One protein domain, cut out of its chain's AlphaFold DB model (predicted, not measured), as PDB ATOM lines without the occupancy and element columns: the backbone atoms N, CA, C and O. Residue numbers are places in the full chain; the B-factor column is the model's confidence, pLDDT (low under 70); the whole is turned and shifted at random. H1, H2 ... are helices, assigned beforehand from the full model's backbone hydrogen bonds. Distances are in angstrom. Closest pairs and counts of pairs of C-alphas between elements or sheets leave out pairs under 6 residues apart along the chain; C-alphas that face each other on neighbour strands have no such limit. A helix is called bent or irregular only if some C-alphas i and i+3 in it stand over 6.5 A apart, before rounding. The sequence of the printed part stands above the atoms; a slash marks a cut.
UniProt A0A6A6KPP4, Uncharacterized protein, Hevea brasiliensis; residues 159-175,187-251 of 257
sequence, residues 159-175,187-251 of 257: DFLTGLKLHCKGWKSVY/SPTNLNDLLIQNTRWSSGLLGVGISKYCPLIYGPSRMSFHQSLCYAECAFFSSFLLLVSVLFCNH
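What this domain is: This is residues 159 to 175 and 187 to 251 of the 257 residues of an uncharacterized protein of Hevea brasiliensis (UniProt A0A6A6KPP4). Look for a loose Y of helices: H2 and H4b, the second arm of the bent helix H4, spread apart from the place where residues 202 to 209 of H2 pack on H4 near its bend, and the stem is H4a with the short H3 packed on it and H1 near them. The free ends of the Y are residues 189 to 196 and 240 to 251, which stick out from the body. The printed part has 82 residues with four named helices, H1, H2, H3 and H4 in that order along the chain, and no named strand; the class is all helix. The whole is loose, with a radius of gyration of the C-alphas of 14.9 A, and the C-alphas span 40 by 35 by 23 A.

Where its parts are: Find C-alpha 159 at (182.540, 128.581, 106.371); from there H1 runs through residues 159 to 167, 12.3 A. Past the cut, find C-alpha 191 at (180.565, 151.653, 100.984), where H2 begins; it takes residues 191 to 209 and measures 26.4 A. H3 is residues 215 to 218, 5.3 A. H4, residues 225 to 249, was assigned as one helix by its hydrogen bonds but is bent: C-alphas 235 and 238 are 7.8 A apart. Its arm H4a is residues 225 to 235, 15.1 A, and its arm H4b is residues 238 to 249, 16.2 A, ending with C-alpha 249 at (159.947, 148.346, 91.647).

How they stand to each other: Begin at H1, which is close to H4a but not clearly touching it: their closest C-alphas, of Leu 164 and Tyr 231, are 7.4 A apart, and they run opposite ways at a shallow tilt of 10 degrees. H1 is also close to H2 but not clearly touching, with the C-alphas of Leu 161 and Val 208 closest at 7.3 A. With residues 202 to 209 alone H2 touches H4a, and there the closest C-alphas, of Leu 205 and Ala 235, are 4.6 A apart; they run opposite ways at a steep tilt of 43 degrees. H2 and H4b touch through residues 202 to 206 and 238 to 239 alone, closest at the C-alphas of Ser 202 and Ser 238, 5.8 A, and are only just about perpendicular at 71 degrees. H3 touches H4a, where the C-alphas of Pro 215 and Ala 232 are closest at 5.2 A. The lines of H4a and H4b stand at a steep tilt of 66 degrees. H1 and H3 are each apart from H4b. In H1, H2, H4a and H4b every pair of O i and N i+4 is within hydrogen-bond range; H3 is too short for such a pair.

The domain as a whole: The two C-alphas farthest apart are those of Trp 171 and His 251, 45.1 A. Residues 176 to 186 are not printed, and across this cut, in the link from H1 to H2, C-alphas 175 and 187 are 21.7 A apart. The link from H2 to H3 is tight, with 5 residues, and that from H3 to H4 is short, with 6. The mean pLDDT of the printed part is 92.7 and that of H4b is 80; no printed residue is under 70.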
ATOM      1  N   ASP A 159     183.072 128.557 105.011       97.00
ATOM      2  CA  ASP A 159     182.540 128.581 106.371       97.00
ATOM      3  C   ASP A 159     181.110 128.015 106.432       97.00
ATOM      4  O   ASP A 159     180.830 127.065 107.174       97.00
ATOM      5  N   PHE A 160     180.227 128.518 105.571       97.25
ATOM      6  CA  PHE A 160     178.847 128.080 105.432       97.25
ATOM      7  C   PHE A 160     178.765 126.617 104.988       97.25
ATOM      8  O   PHE A 160     178.072 125.810 105.617       97.25
ATOM      9  N   LEU A 161     179.489 126.247 103.924       97.31
ATOM     10  CA  LEU A 161     179.448 124.886 103.377       97.31
ATOM     11  C   LEU A 161     180.037 123.855 104.353       97.31
ATOM     12  O   LEU A 161     179.515 122.742 104.478       97.31
ATOM     13  N   THR A 162     181.101 124.217 105.069       97.75
ATOM     14  CA  THR A 162     181.704 123.370 106.105       97.75
ATOM     15  C   THR A 162     180.719 123.151 107.247       97.75
ATOM     16  O   THR A 162     180.471 122.003 107.621       97.75
ATOM     17  N   GLY A 163     180.077 124.219 107.738       97.38
ATOM     18  CA  GLY A 163     179.029 124.127 108.755       97.38
ATOM     19  C   GLY A 163     177.861 123.235 108.321       97.38
ATOM     20  O   GLY A 163     177.468 122.330 109.059       97.38
ATOM     21  N   LEU A 164     177.364 123.416 107.091       96.94
ATOM     22  CA  LEU A 164     176.308 122.581 106.509       96.94
ATOM     23  C   LEU A 164     176.700 121.095 106.515       96.94
ATOM     24  O   LEU A 164     175.929 120.247 106.966       96.94
ATOM     25  N   LYS A 165     177.910 120.760 106.046       96.25
ATOM     26  CA  LYS A 165     178.378 119.365 105.988       96.25
ATOM     27  C   LYS A 165     178.621 118.763 107.368       96.25
ATOM     28  O   LYS A 165     178.376 117.568 107.533       96.25
ATOM     29  N   LEU A 166     179.064 119.546 108.352       97.19
ATOM     30  CA  LEU A 166     179.174 119.090 109.741       97.19
ATOM     31  C   LEU A 166     177.792 118.792 110.332       97.19
ATOM     32  O   LEU A 166     177.576 117.705 110.862       97.19
ATOM     33  N   HIS A 167     176.819 119.684 110.172       97.50
ATOM     34  CA  HIS A 167     175.460 119.440 110.659       97.50
ATOM     35  C   HIS A 167     174.776 118.254 109.960       97.50
ATOM     36  O   HIS A 167     174.152 117.434 110.627       97.50
ATOM     37  N   CYS A 168     174.993 118.063 108.655       96.38
ATOM     38  CA  CYS A 168     174.566 116.858 107.929       96.38
ATOM     39  C   CYS A 168     175.242 115.555 108.407       96.38
ATOM     40  O   CYS A 168     174.790 114.464 108.061       96.38
ATOM     41  N   LYS A 169     176.352 115.641 109.150       95.94
ATOM     42  CA  LYS A 169     177.009 114.500 109.811       95.94
ATOM     43  C   LYS A 169     176.516 114.299 111.254       95.94
ATOM     44  O   LYS A 169     177.049 113.446 111.953       95.94
ATOM     45  N   GLY A 170     175.522 115.068 111.703       96.44
ATOM     46  CA  GLY A 170     174.928 114.963 113.038       96.44
ATOM     47  C   GLY A 170     175.606 115.805 114.122       96.44
ATOM     48  O   GLY A 170     175.232 115.693 115.291       96.44
ATOM     49  N   TRP A 171     176.578 116.656 113.770       97.44
ATOM     50  CA  TRP A 171     177.169 117.599 114.724       97.44
ATOM     51  C   TRP A 171     176.135 118.636 115.180       97.44
ATOM     52  O   TRP A 171     175.234 119.006 114.426       97.44
ATOM     53  N   LYS A 172     176.281 119.123 116.415       96.69
ATOM     54  CA  LYS A 172     175.424 120.161 117.001       96.69
ATOM     55  C   LYS A 172     176.265 121.386 117.343       96.69
ATOM     56  O   LYS A 172     177.261 121.257 118.052       96.69
ATOM     57  N   SER A 173     175.857 122.552 116.857       96.81
ATOM     58  CA  SER A 173     176.423 123.838 117.260       96.81
ATOM     59  C   SER A 173     175.721 124.390 118.504       96.81
ATOM     60  O   SER A 173     174.586 124.026 118.816       96.81
ATOM     61  N   VAL A 174     176.406 125.279 119.226       96.69
ATOM     62  CA  VAL A 174     175.860 126.021 120.369       96.69
ATOM     63  C   VAL A 174     176.153 127.499 120.151       96.69
ATOM     64  O   VAL A 174     177.285 127.865 119.840       96.69
ATOM     65  N   TYR A 175     175.138 128.341 120.322       95.38
ATOM     66  CA  TYR A 175     175.281 129.791 120.289       95.38
ATOM     67  C   TYR A 175     175.255 130.342 121.715       95.38
ATOM     68  O   TYR A 175     174.336 130.048 122.481       95.38
ATOM     69  N   SER A 187     185.079 147.022 111.490       90.81
ATOM     70  CA  SER A 187     184.163 146.877 110.354       90.81
ATOM     71  C   SER A 187     184.610 147.755 109.183       90.81
ATOM     72  O   SER A 187     185.247 148.788 109.415       90.81
ATOM     73  N   PRO A 188     184.249 147.403 107.933       90.94
ATOM     74  CA  PRO A 188     184.444 148.285 106.789       90.94
ATOM     75  C   PRO A 188     183.828 149.664 107.048       90.94
ATOM     76  O   PRO A 188     182.680 149.772 107.475       90.94
ATOM     77  N   THR A 189     184.593 150.722 106.790       94.38
ATOM     78  CA  THR A 189     184.164 152.114 107.019       94.38
ATOM     79  C   THR A 189     183.707 152.818 105.744       94.38
ATOM     80  O   THR A 189     183.254 153.958 105.800       94.38
ATOM     81  N   ASN A 190     183.814 152.153 104.590       96.25
ATOM     82  CA  ASN A 190     183.411 152.694 103.299       96.25
ATOM     83  C   ASN A 190     182.444 151.753 102.569       96.25
ATOM     84  O   ASN A 190     182.437 150.537 102.766       96.25
ATOM     85  N   LEU A 191     181.620 152.355 101.708       96.00
ATOM     86  CA  LEU A 191     180.565 151.653 100.984       96.00
ATOM     87  C   LEU A 191     181.118 150.629  99.988       96.00
ATOM     88  O   LEU A 191     180.520 149.574  99.814       96.00
ATOM     89  N   ASN A 192     182.242 150.924  99.336       97.06
ATOM     90  CA  ASN A 192     182.807 150.045  98.317       97.06
ATOM     91  C   ASN A 192     183.211 148.686  98.907       97.06
ATOM     92  O   ASN A 192     182.803 147.647  98.390       97.06
ATOM     93  N   ASP A 193     183.927 148.689 100.029       95.50
ATOM     94  CA  ASP A 193     184.343 147.461 100.712       95.50
ATOM     95  C   ASP A 193     183.136 146.667 101.225       95.50
ATOM     96  O   ASP A 193     183.088 145.445 101.079       95.50
ATOM     97  N   LEU A 194     182.116 147.364 101.745       95.50
ATOM     98  CA  LEU A 194     180.857 146.743 102.158       95.50
ATOM     99  C   LEU A 194     180.137 146.064 100.978       95.50
ATOM    100  O   LEU A 194     179.657 144.937 101.106       95.50
ATOM    101  N   LEU A 195     180.063 146.723  99.818       94.81
ATOM    102  CA  LEU A 195     179.422 146.173  98.619       94.81
ATOM    103  C   LEU A 195     180.193 144.977  98.053       94.81
ATOM    104  O   LEU A 195     179.576 143.977  97.680       94.81
ATOM    105  N   ILE A 196     181.527 145.040  98.027       95.62
ATOM    106  CA  ILE A 196     182.377 143.916  97.614       95.62
ATOM    107  C   ILE A 196     182.144 142.718  98.539       95.62
ATOM    108  O   ILE A 196     181.927 141.604  98.059       95.62
ATOM    109  N   GLN A 197     182.128 142.940  99.856       94.38
ATOM    110  CA  GLN A 197     181.881 141.886 100.837       94.38
ATOM    111  C   GLN A 197     180.495 141.249 100.656       94.38
ATOM    112  O   GLN A 197     180.393 140.029 100.509       94.38
ATOM    113  N   ASN A 198     179.440 142.060 100.562       93.00
ATOM    114  CA  ASN A 198     178.076 141.569 100.352       93.00
ATOM    115  C   ASN A 198     177.918 140.812  99.027       93.00
ATOM    116  O   ASN A 198     177.194 139.815  98.965       93.00
ATOM    117  N   THR A 199     178.611 141.248  97.973       93.56
ATOM    118  CA  THR A 199     178.604 140.565  96.673       93.56
ATOM    119  C   THR A 199     179.266 139.192  96.773       93.56
ATOM    120  O   THR A 199     178.718 138.212  96.263       93.56
ATOM    121  N   ARG A 200     180.406 139.086  97.469       95.75
ATOM    122  CA  ARG A 200     181.089 137.803  97.707       95.75
ATOM    123  C   ARG A 200     180.195 136.828  98.469       95.75
ATOM    124  O   ARG A 200     180.034 135.695  98.027       95.75
ATOM    125  N   TRP A 201     179.565 137.275  99.556       95.12
ATOM    126  CA  TRP A 201     178.661 136.427 100.338       95.12
ATOM    127  C   TRP A 201     177.443 135.988  99.532       95.12
ATOM    128  O   TRP A 201     177.155 134.799  99.451       95.12
ATOM    129  N   SER A 202     176.767 136.930  98.871       94.19
ATOM    130  CA  SER A 202     175.550 136.637  98.108       94.19
ATOM    131  C   SER A 202     175.813 135.686  96.940       94.19
ATOM    132  O   SER A 202     175.064 134.732  96.740       94.19
ATOM    133  N   SER A 203     176.887 135.915  96.176       94.44
ATOM    134  CA  SER A 203     177.250 135.039  95.055       94.44
ATOM    135  C   SER A 203     177.687 133.649  95.523       94.44
ATOM    136  O   SER A 203     177.274 132.655  94.927       94.44
ATOM    137  N   GLY A 204     178.459 133.556  96.611       95.81
ATOM    138  CA  GLY A 204     178.867 132.278  97.191       95.81
ATOM    139  C   GLY A 204     177.694 131.461  97.728       95.81
ATOM    140  O   GLY A 204     177.573 130.277  97.413       95.81
ATOM    141  N   LEU A 205     176.804 132.095  98.496       96.62
ATOM    142  CA  LEU A 205     175.613 131.460  99.067       96.62
ATOM    143  C   LEU A 205     174.674 130.944  97.977       96.62
ATOM    144  O   LEU A 205     174.273 129.778  98.024       96.62
ATOM    145  N   LEU A 206     174.411 131.757  96.949       95.00
ATOM    146  CA  LEU A 206     173.636 131.322  95.791       95.00
ATOM    147  C   LEU A 206     174.328 130.167  95.059       95.00
ATOM    148  O   LEU A 206     173.671 129.188  94.708       95.00
ATOM    149  N   GLY A 207     175.650 130.246  94.875       95.69
ATOM    150  CA  GLY A 207     176.458 129.187  94.272       95.69
ATOM    151  C   GLY A 207     176.309 127.848  94.999       95.69
ATOM    152  O   GLY A 207     176.090 126.821  94.357       95.69
ATOM    153  N   VAL A 208     176.332 127.849  96.336       96.38
ATOM    154  CA  VAL A 208     176.029 126.651  97.137       96.38
ATOM    155  C   VAL A 208     174.565 126.237  96.968       96.38
ATOM    156  O   VAL A 208     174.295 125.051  96.760       96.38
ATOM    157  N   GLY A 209     173.632 127.192  96.998       95.69
ATOM    158  CA  GLY A 209     172.190 126.980  96.866       95.69
ATOM    159  C   GLY A 209     171.769 126.277  95.573       95.69
ATOM    160  O   GLY A 209     170.878 125.433  95.619       95.69
ATOM    161  N   ILE A 210     172.430 126.550  94.445       95.06
ATOM    162  CA  ILE A 210     172.155 125.893  93.147       95.06
ATOM    163  C   ILE A 210     173.038 124.666  92.870       95.06
ATOM    164  O   ILE A 210     172.909 124.025  91.829       95.06
ATOM    165  N   SER A 211     173.954 124.331  93.777       95.50
ATOM    166  CA  SER A 211     174.851 123.182  93.629       95.50
ATOM    167  C   SER A 211     174.218 121.874  94.127       95.50
ATOM    168  O   SER A 211     173.144 121.849  94.729       95.50
ATOM    169  N   LYS A 212     174.957 120.762  93.999       94.25
ATOM    170  CA  LYS A 212     174.618 119.476  94.646       94.25
ATOM    171  C   LYS A 212     174.509 119.553  96.178       94.25
ATOM    172  O   LYS A 212     173.997 118.623  96.796       94.25
ATOM    173  N   TYR A 213     175.024 120.624  96.786       95.31
ATOM    174  CA  TYR A 213     174.946 120.898  98.220       95.31
ATOM    175  C   TYR A 213     173.783 121.830  98.590       95.31
ATOM    176  O   TYR A 213     173.742 122.307  99.720       95.31
ATOM    177  N   CYS A 214     172.833 122.067  97.675       96.31
ATOM    178  CA  CYS A 214     171.605 122.807  97.955       96.31
ATOM    179  C   CYS A 214     170.968 122.319  99.267       96.31
ATOM    180  O   CYS A 214     170.632 121.131  99.355       96.31
ATOM    181  N   PRO A 215     170.752 123.187 100.274       96.69
ATOM    182  CA  PRO A 215     170.199 122.762 101.553       96.69
ATOM    183  C   PRO A 215     168.851 122.055 101.436       96.69
ATOM    184  O   PRO A 215     168.621 121.109 102.173       96.69
ATOM    185  N   LEU A 216     167.995 122.435 100.480       95.69
ATOM    186  CA  LEU A 216     166.675 121.821 100.267       95.69
ATOM    187  C   LEU A 216     166.730 120.417  99.647       95.69
ATOM    188  O   LEU A 216     165.757 119.676  99.736       95.69
ATOM    189  N   ILE A 217     167.851 120.044  99.028       95.12
ATOM    190  CA  ILE A 217     168.038 118.734  98.385       95.12
ATOM    191  C   ILE A 217     168.948 117.858  99.249       95.12
ATOM    192  O   ILE A 217     168.641 116.702  99.540       95.12
ATOM    193  N   TYR A 218     170.077 118.414  99.684       95.31
ATOM    194  CA  TYR A 218     171.108 117.706 100.434       95.31
ATOM    195  C   TYR A 218     170.754 117.529 101.919       95.31
ATOM    196  O   TYR A 218     171.098 116.504 102.508       95.31
ATOM    197  N   GLY A 219     170.072 118.508 102.522       94.69
ATOM    198  CA  GLY A 219     169.778 118.574 103.955       94.69
ATOM    199  C   GLY A 219     168.693 117.617 104.475       94.69
ATOM    200  O   GLY A 219     168.960 116.954 105.478       94.69
ATOM    201  N   PRO A 220     167.511 117.457 103.840       93.44
ATOM    202  CA  PRO A 220     166.366 116.775 104.464       93.44
ATOM    203  C   PRO A 220     166.592 115.309 104.851       93.44
ATOM    204  O   PRO A 220     165.944 114.805 105.761       93.44
ATOM    205  N   SER A 221     167.523 114.618 104.186       92.81
ATOM    206  CA  SER A 221     167.893 113.232 104.517       92.81
ATOM    207  C   SER A 221     168.975 113.117 105.603       92.81
ATOM    208  O   SER A 221     169.342 112.010 105.988       92.81
ATOM    209  N   ARG A 222     169.530 114.244 106.068       95.38
ATOM    210  CA  ARG A 222     170.768 114.313 106.868       95.38
ATOM    211  C   ARG A 222     170.670 115.202 108.106       95.38
ATOM    212  O   ARG A 222     171.525 115.117 108.981       95.38
ATOM    213  N   MET A 223     169.663 116.063 108.176       96.25
ATOM    214  CA  MET A 223     169.388 116.936 109.314       96.25
ATOM    215  C   MET A 223     167.883 117.167 109.466       96.25
ATOM    216  O   MET A 223     167.090 116.740 108.629       96.25
ATOM    217  N   SER A 224     167.480 117.859 110.535       96.00
ATOM    218  CA  SER A 224     166.070 118.203 110.729       96.00
ATOM    219  C   SER A 224     165.556 119.128 109.623       96.00
ATOM    220  O   SER A 224     166.285 119.985 109.121       96.00
ATOM    221  N   PHE A 225     164.273 118.997 109.290       94.44
ATOM    222  CA  PHE A 225     163.622 119.840 108.287       94.44
ATOM    223  C   PHE A 225     163.772 121.341 108.588       94.44
ATOM    224  O   PHE A 225     164.148 122.109 107.710       94.44
ATOM    225  N   HIS A 226     163.573 121.751 109.844       95.31
ATOM    226  CA  HIS A 226     163.718 123.149 110.268       95.31
ATOM    227  C   HIS A 226     165.140 123.673 110.062       95.31
ATOM    228  O   HIS A 226     165.328 124.748 109.508       95.31
ATOM    229  N   GLN A 227     166.149 122.890 110.444       96.38
ATOM    230  CA  GLN A 227     167.545 123.272 110.242       96.38
ATOM    231  C   GLN A 227     167.889 123.362 108.749       96.38
ATOM    232  O   GLN A 227     168.565 124.294 108.325       96.38
ATOM    233  N   SER A 228     167.364 122.433 107.945       97.12
ATOM    234  CA  SER A 228     167.494 122.451 106.487       97.12
ATOM    235  C   SER A 228     166.882 123.714 105.875       97.12
ATOM    236  O   SER A 228     167.464 124.287 104.953       97.12
ATOM    237  N   LEU A 229     165.736 124.167 106.399       95.94
ATOM    238  CA  LEU A 229     165.095 125.415 105.994       95.94
ATOM    239  C   LEU A 229     165.898 126.650 106.410       95.94
ATOM    240  O   LEU A 229     166.041 127.543 105.587       95.94
ATOM    241  N   CYS A 230     166.478 126.696 107.614       96.50
ATOM    242  CA  CYS A 230     167.361 127.802 108.017       96.50
ATOM    243  C   CYS A 230     168.564 127.936 107.073       96.50
ATOM    244  O   CYS A 230     168.893 129.027 106.622       96.50
ATOM    245  N   TYR A 231     169.195 126.817 106.707       97.44
ATOM    246  CA  TYR A 231     170.273 126.833 105.718       97.44
ATOM    247  C   TYR A 231     169.795 127.299 104.337       97.44
ATOM    248  O   TYR A 231     170.516 128.027 103.655       97.44
ATOM    249  N   ALA A 232     168.602 126.879 103.912       96.38
ATOM    250  CA  ALA A 232     168.023 127.313 102.646       96.38
ATOM    251  C   ALA A 232     167.715 128.816 102.643       96.38
ATOM    252  O   ALA A 232     168.010 129.489 101.660       96.38
ATOM    253  N   GLU A 233     167.177 129.343 103.742       95.25
ATOM    254  CA  GLU A 233     166.924 130.770 103.918       95.25
ATOM    255  C   GLU A 233     168.220 131.563 103.740       95.25
ATOM    256  O   GLU A 233     168.275 132.407 102.854       95.25
ATOM    257  N   CYS A 234     169.299 131.209 104.445       94.69
ATOM    258  CA  CYS A 234     170.601 131.854 104.248       94.69
ATOM    259  C   CYS A 234     171.109 131.750 102.798       94.69
ATOM    260  O   CYS A 234     171.594 132.735 102.249       94.69
ATOM    261  N   ALA A 235     170.994 130.576 102.164       96.12
ATOM    262  CA  ALA A 235     171.492 130.355 100.805       96.12
ATOM    263  C   ALA A 235     170.751 131.190  99.742       96.12
ATOM    264  O   ALA A 235     171.357 131.605  98.754       96.12
ATOM    265  N   PHE A 236     169.450 131.435  99.935       94.69
ATOM    266  CA  PHE A 236     168.585 132.100  98.954       94.69
ATOM    267  C   PHE A 236     168.145 133.517  99.350       94.69
ATOM    268  O   PHE A 236     167.503 134.186  98.537       94.69
ATOM    269  N   PHE A 237     168.503 134.002 100.544       89.50
ATOM    270  CA  PHE A 237     168.080 135.300 101.082       89.50
ATOM    271  C   PHE A 237     168.310 136.449 100.093       89.50
ATOM    272  O   PHE A 237     167.375 137.167  99.730       89.50
ATOM    273  N   SER A 238     169.536 136.579  99.575       83.31
ATOM    274  CA  SER A 238     169.889 137.649  98.637       83.31
ATOM    275  C   SER A 238     169.113 137.560  97.318       83.31
ATOM    276  O   SER A 238     168.699 138.579  96.770       83.31
ATOM    277  N   SER A 239     168.875 136.350  96.807       81.50
ATOM    278  CA  SER A 239     168.130 136.140  95.557       81.50
ATOM    279  C   SER A 239     166.643 136.437  95.710       81.50
ATOM    280  O   SER A 239     166.040 137.003  94.801       81.50
ATOM    281  N   PHE A 240     166.063 136.093  96.862       81.12
ATOM    282  CA  PHE A 240     164.678 136.418  97.179       81.12
ATOM    283  C   PHE A 240     164.462 137.933  97.218       81.12
ATOM    284  O   PHE A 240     163.550 138.435  96.561       81.12
ATOM    285  N   LEU A 241     165.338 138.671  97.909       78.31
ATOM    286  CA  LEU A 241     165.264 140.132  97.965       78.31
ATOM    287  C   LEU A 241     165.388 140.769  96.579       78.31
ATOM    288  O   LEU A 241     164.583 141.630  96.239       78.31
ATOM    289  N   LEU A 242     166.334 140.314  95.754       78.19
ATOM    290  CA  LEU A 242     166.494 140.822  94.388       78.19
ATOM    291  C   LEU A 242     165.244 140.587  93.533       78.19
ATOM    292  O   LEU A 242     164.788 141.509  92.859       78.19
ATOM    293  N   LEU A 243     164.669 139.382  93.577       78.31
ATOM    294  CA  LEU A 243     163.466 139.049  92.814       78.31
ATOM    295  C   LEU A 243     162.278 139.924  93.239       78.31
ATOM    296  O   LEU A 243     161.597 140.495  92.389       78.31
ATOM    297  N   VAL A 244     162.052 140.061  94.548       77.81
ATOM    298  CA  VAL A 244     160.980 140.896  95.105       77.81
ATOM    299  C   VAL A 244     161.193 142.356  94.713       77.81
ATOM    300  O   VAL A 244     160.285 142.974  94.168       77.81
ATOM    301  N   SER A 245     162.392 142.907  94.902       76.50
ATOM    302  CA  SER A 245     162.683 144.292  94.525       76.50
ATOM    303  C   SER A 245     162.464 144.543  93.035       76.50
ATOM    304  O   SER A 245     161.832 145.529  92.680       76.50
ATOM    305  N   VAL A 246     162.905 143.645  92.150       81.81
ATOM    306  CA  VAL A 246     162.669 143.792  90.706       81.81
ATOM    307  C   VAL A 246     161.174 143.748  90.389       81.81
ATOM    308  O   VAL A 246     160.698 144.598  89.642       81.81
ATOM    309  N   LEU A 247     160.413 142.813  90.956       81.00
ATOM    310  CA  LEU A 247     158.980 142.694  90.672       81.00
ATOM    311  C   LEU A 247     158.172 143.887  91.205       81.00
ATOM    312  O   LEU A 247     157.301 144.390  90.502       81.00
ATOM    313  N   PHE A 248     158.476 144.367  92.413       79.44
ATOM    314  CA  PHE A 248     157.759 145.486  93.030       79.44
ATOM    315  C   PHE A 248     158.186 146.849  92.476       79.44
ATOM    316  O   PHE A 248     157.330 147.698  92.255       79.44
ATOM    317  N   CYS A 249     159.476 147.072  92.203       76.88
ATOM    318  CA  CYS A 249     159.947 148.346  91.647       76.88
ATOM    319  C   CYS A 249     159.599 148.519  90.163       76.88
ATOM    320  O   CYS A 249     159.507 149.652  89.699       76.88
ATOM    321  N   ASN A 250     159.401 147.425  89.418       74.44
ATOM    322  CA  ASN A 250     158.922 147.483  88.034       74.44
ATOM    323  C   ASN A 250     157.394 147.390  87.928       74.44
ATOM    324  O   ASN A 250     156.866 147.413  86.814       74.44
ATOM    325  N   HIS A 251     156.667 147.297  89.048       73.00
ATOM    326  CA  HIS A 251     155.226 147.471  89.011       73.00
ATOM    327  C   HIS A 251     154.939 148.970  88.821       73.00
ATOM    328  O   HIS A 251     155.328 149.764  89.680       73.00
TER     329      HIS A 251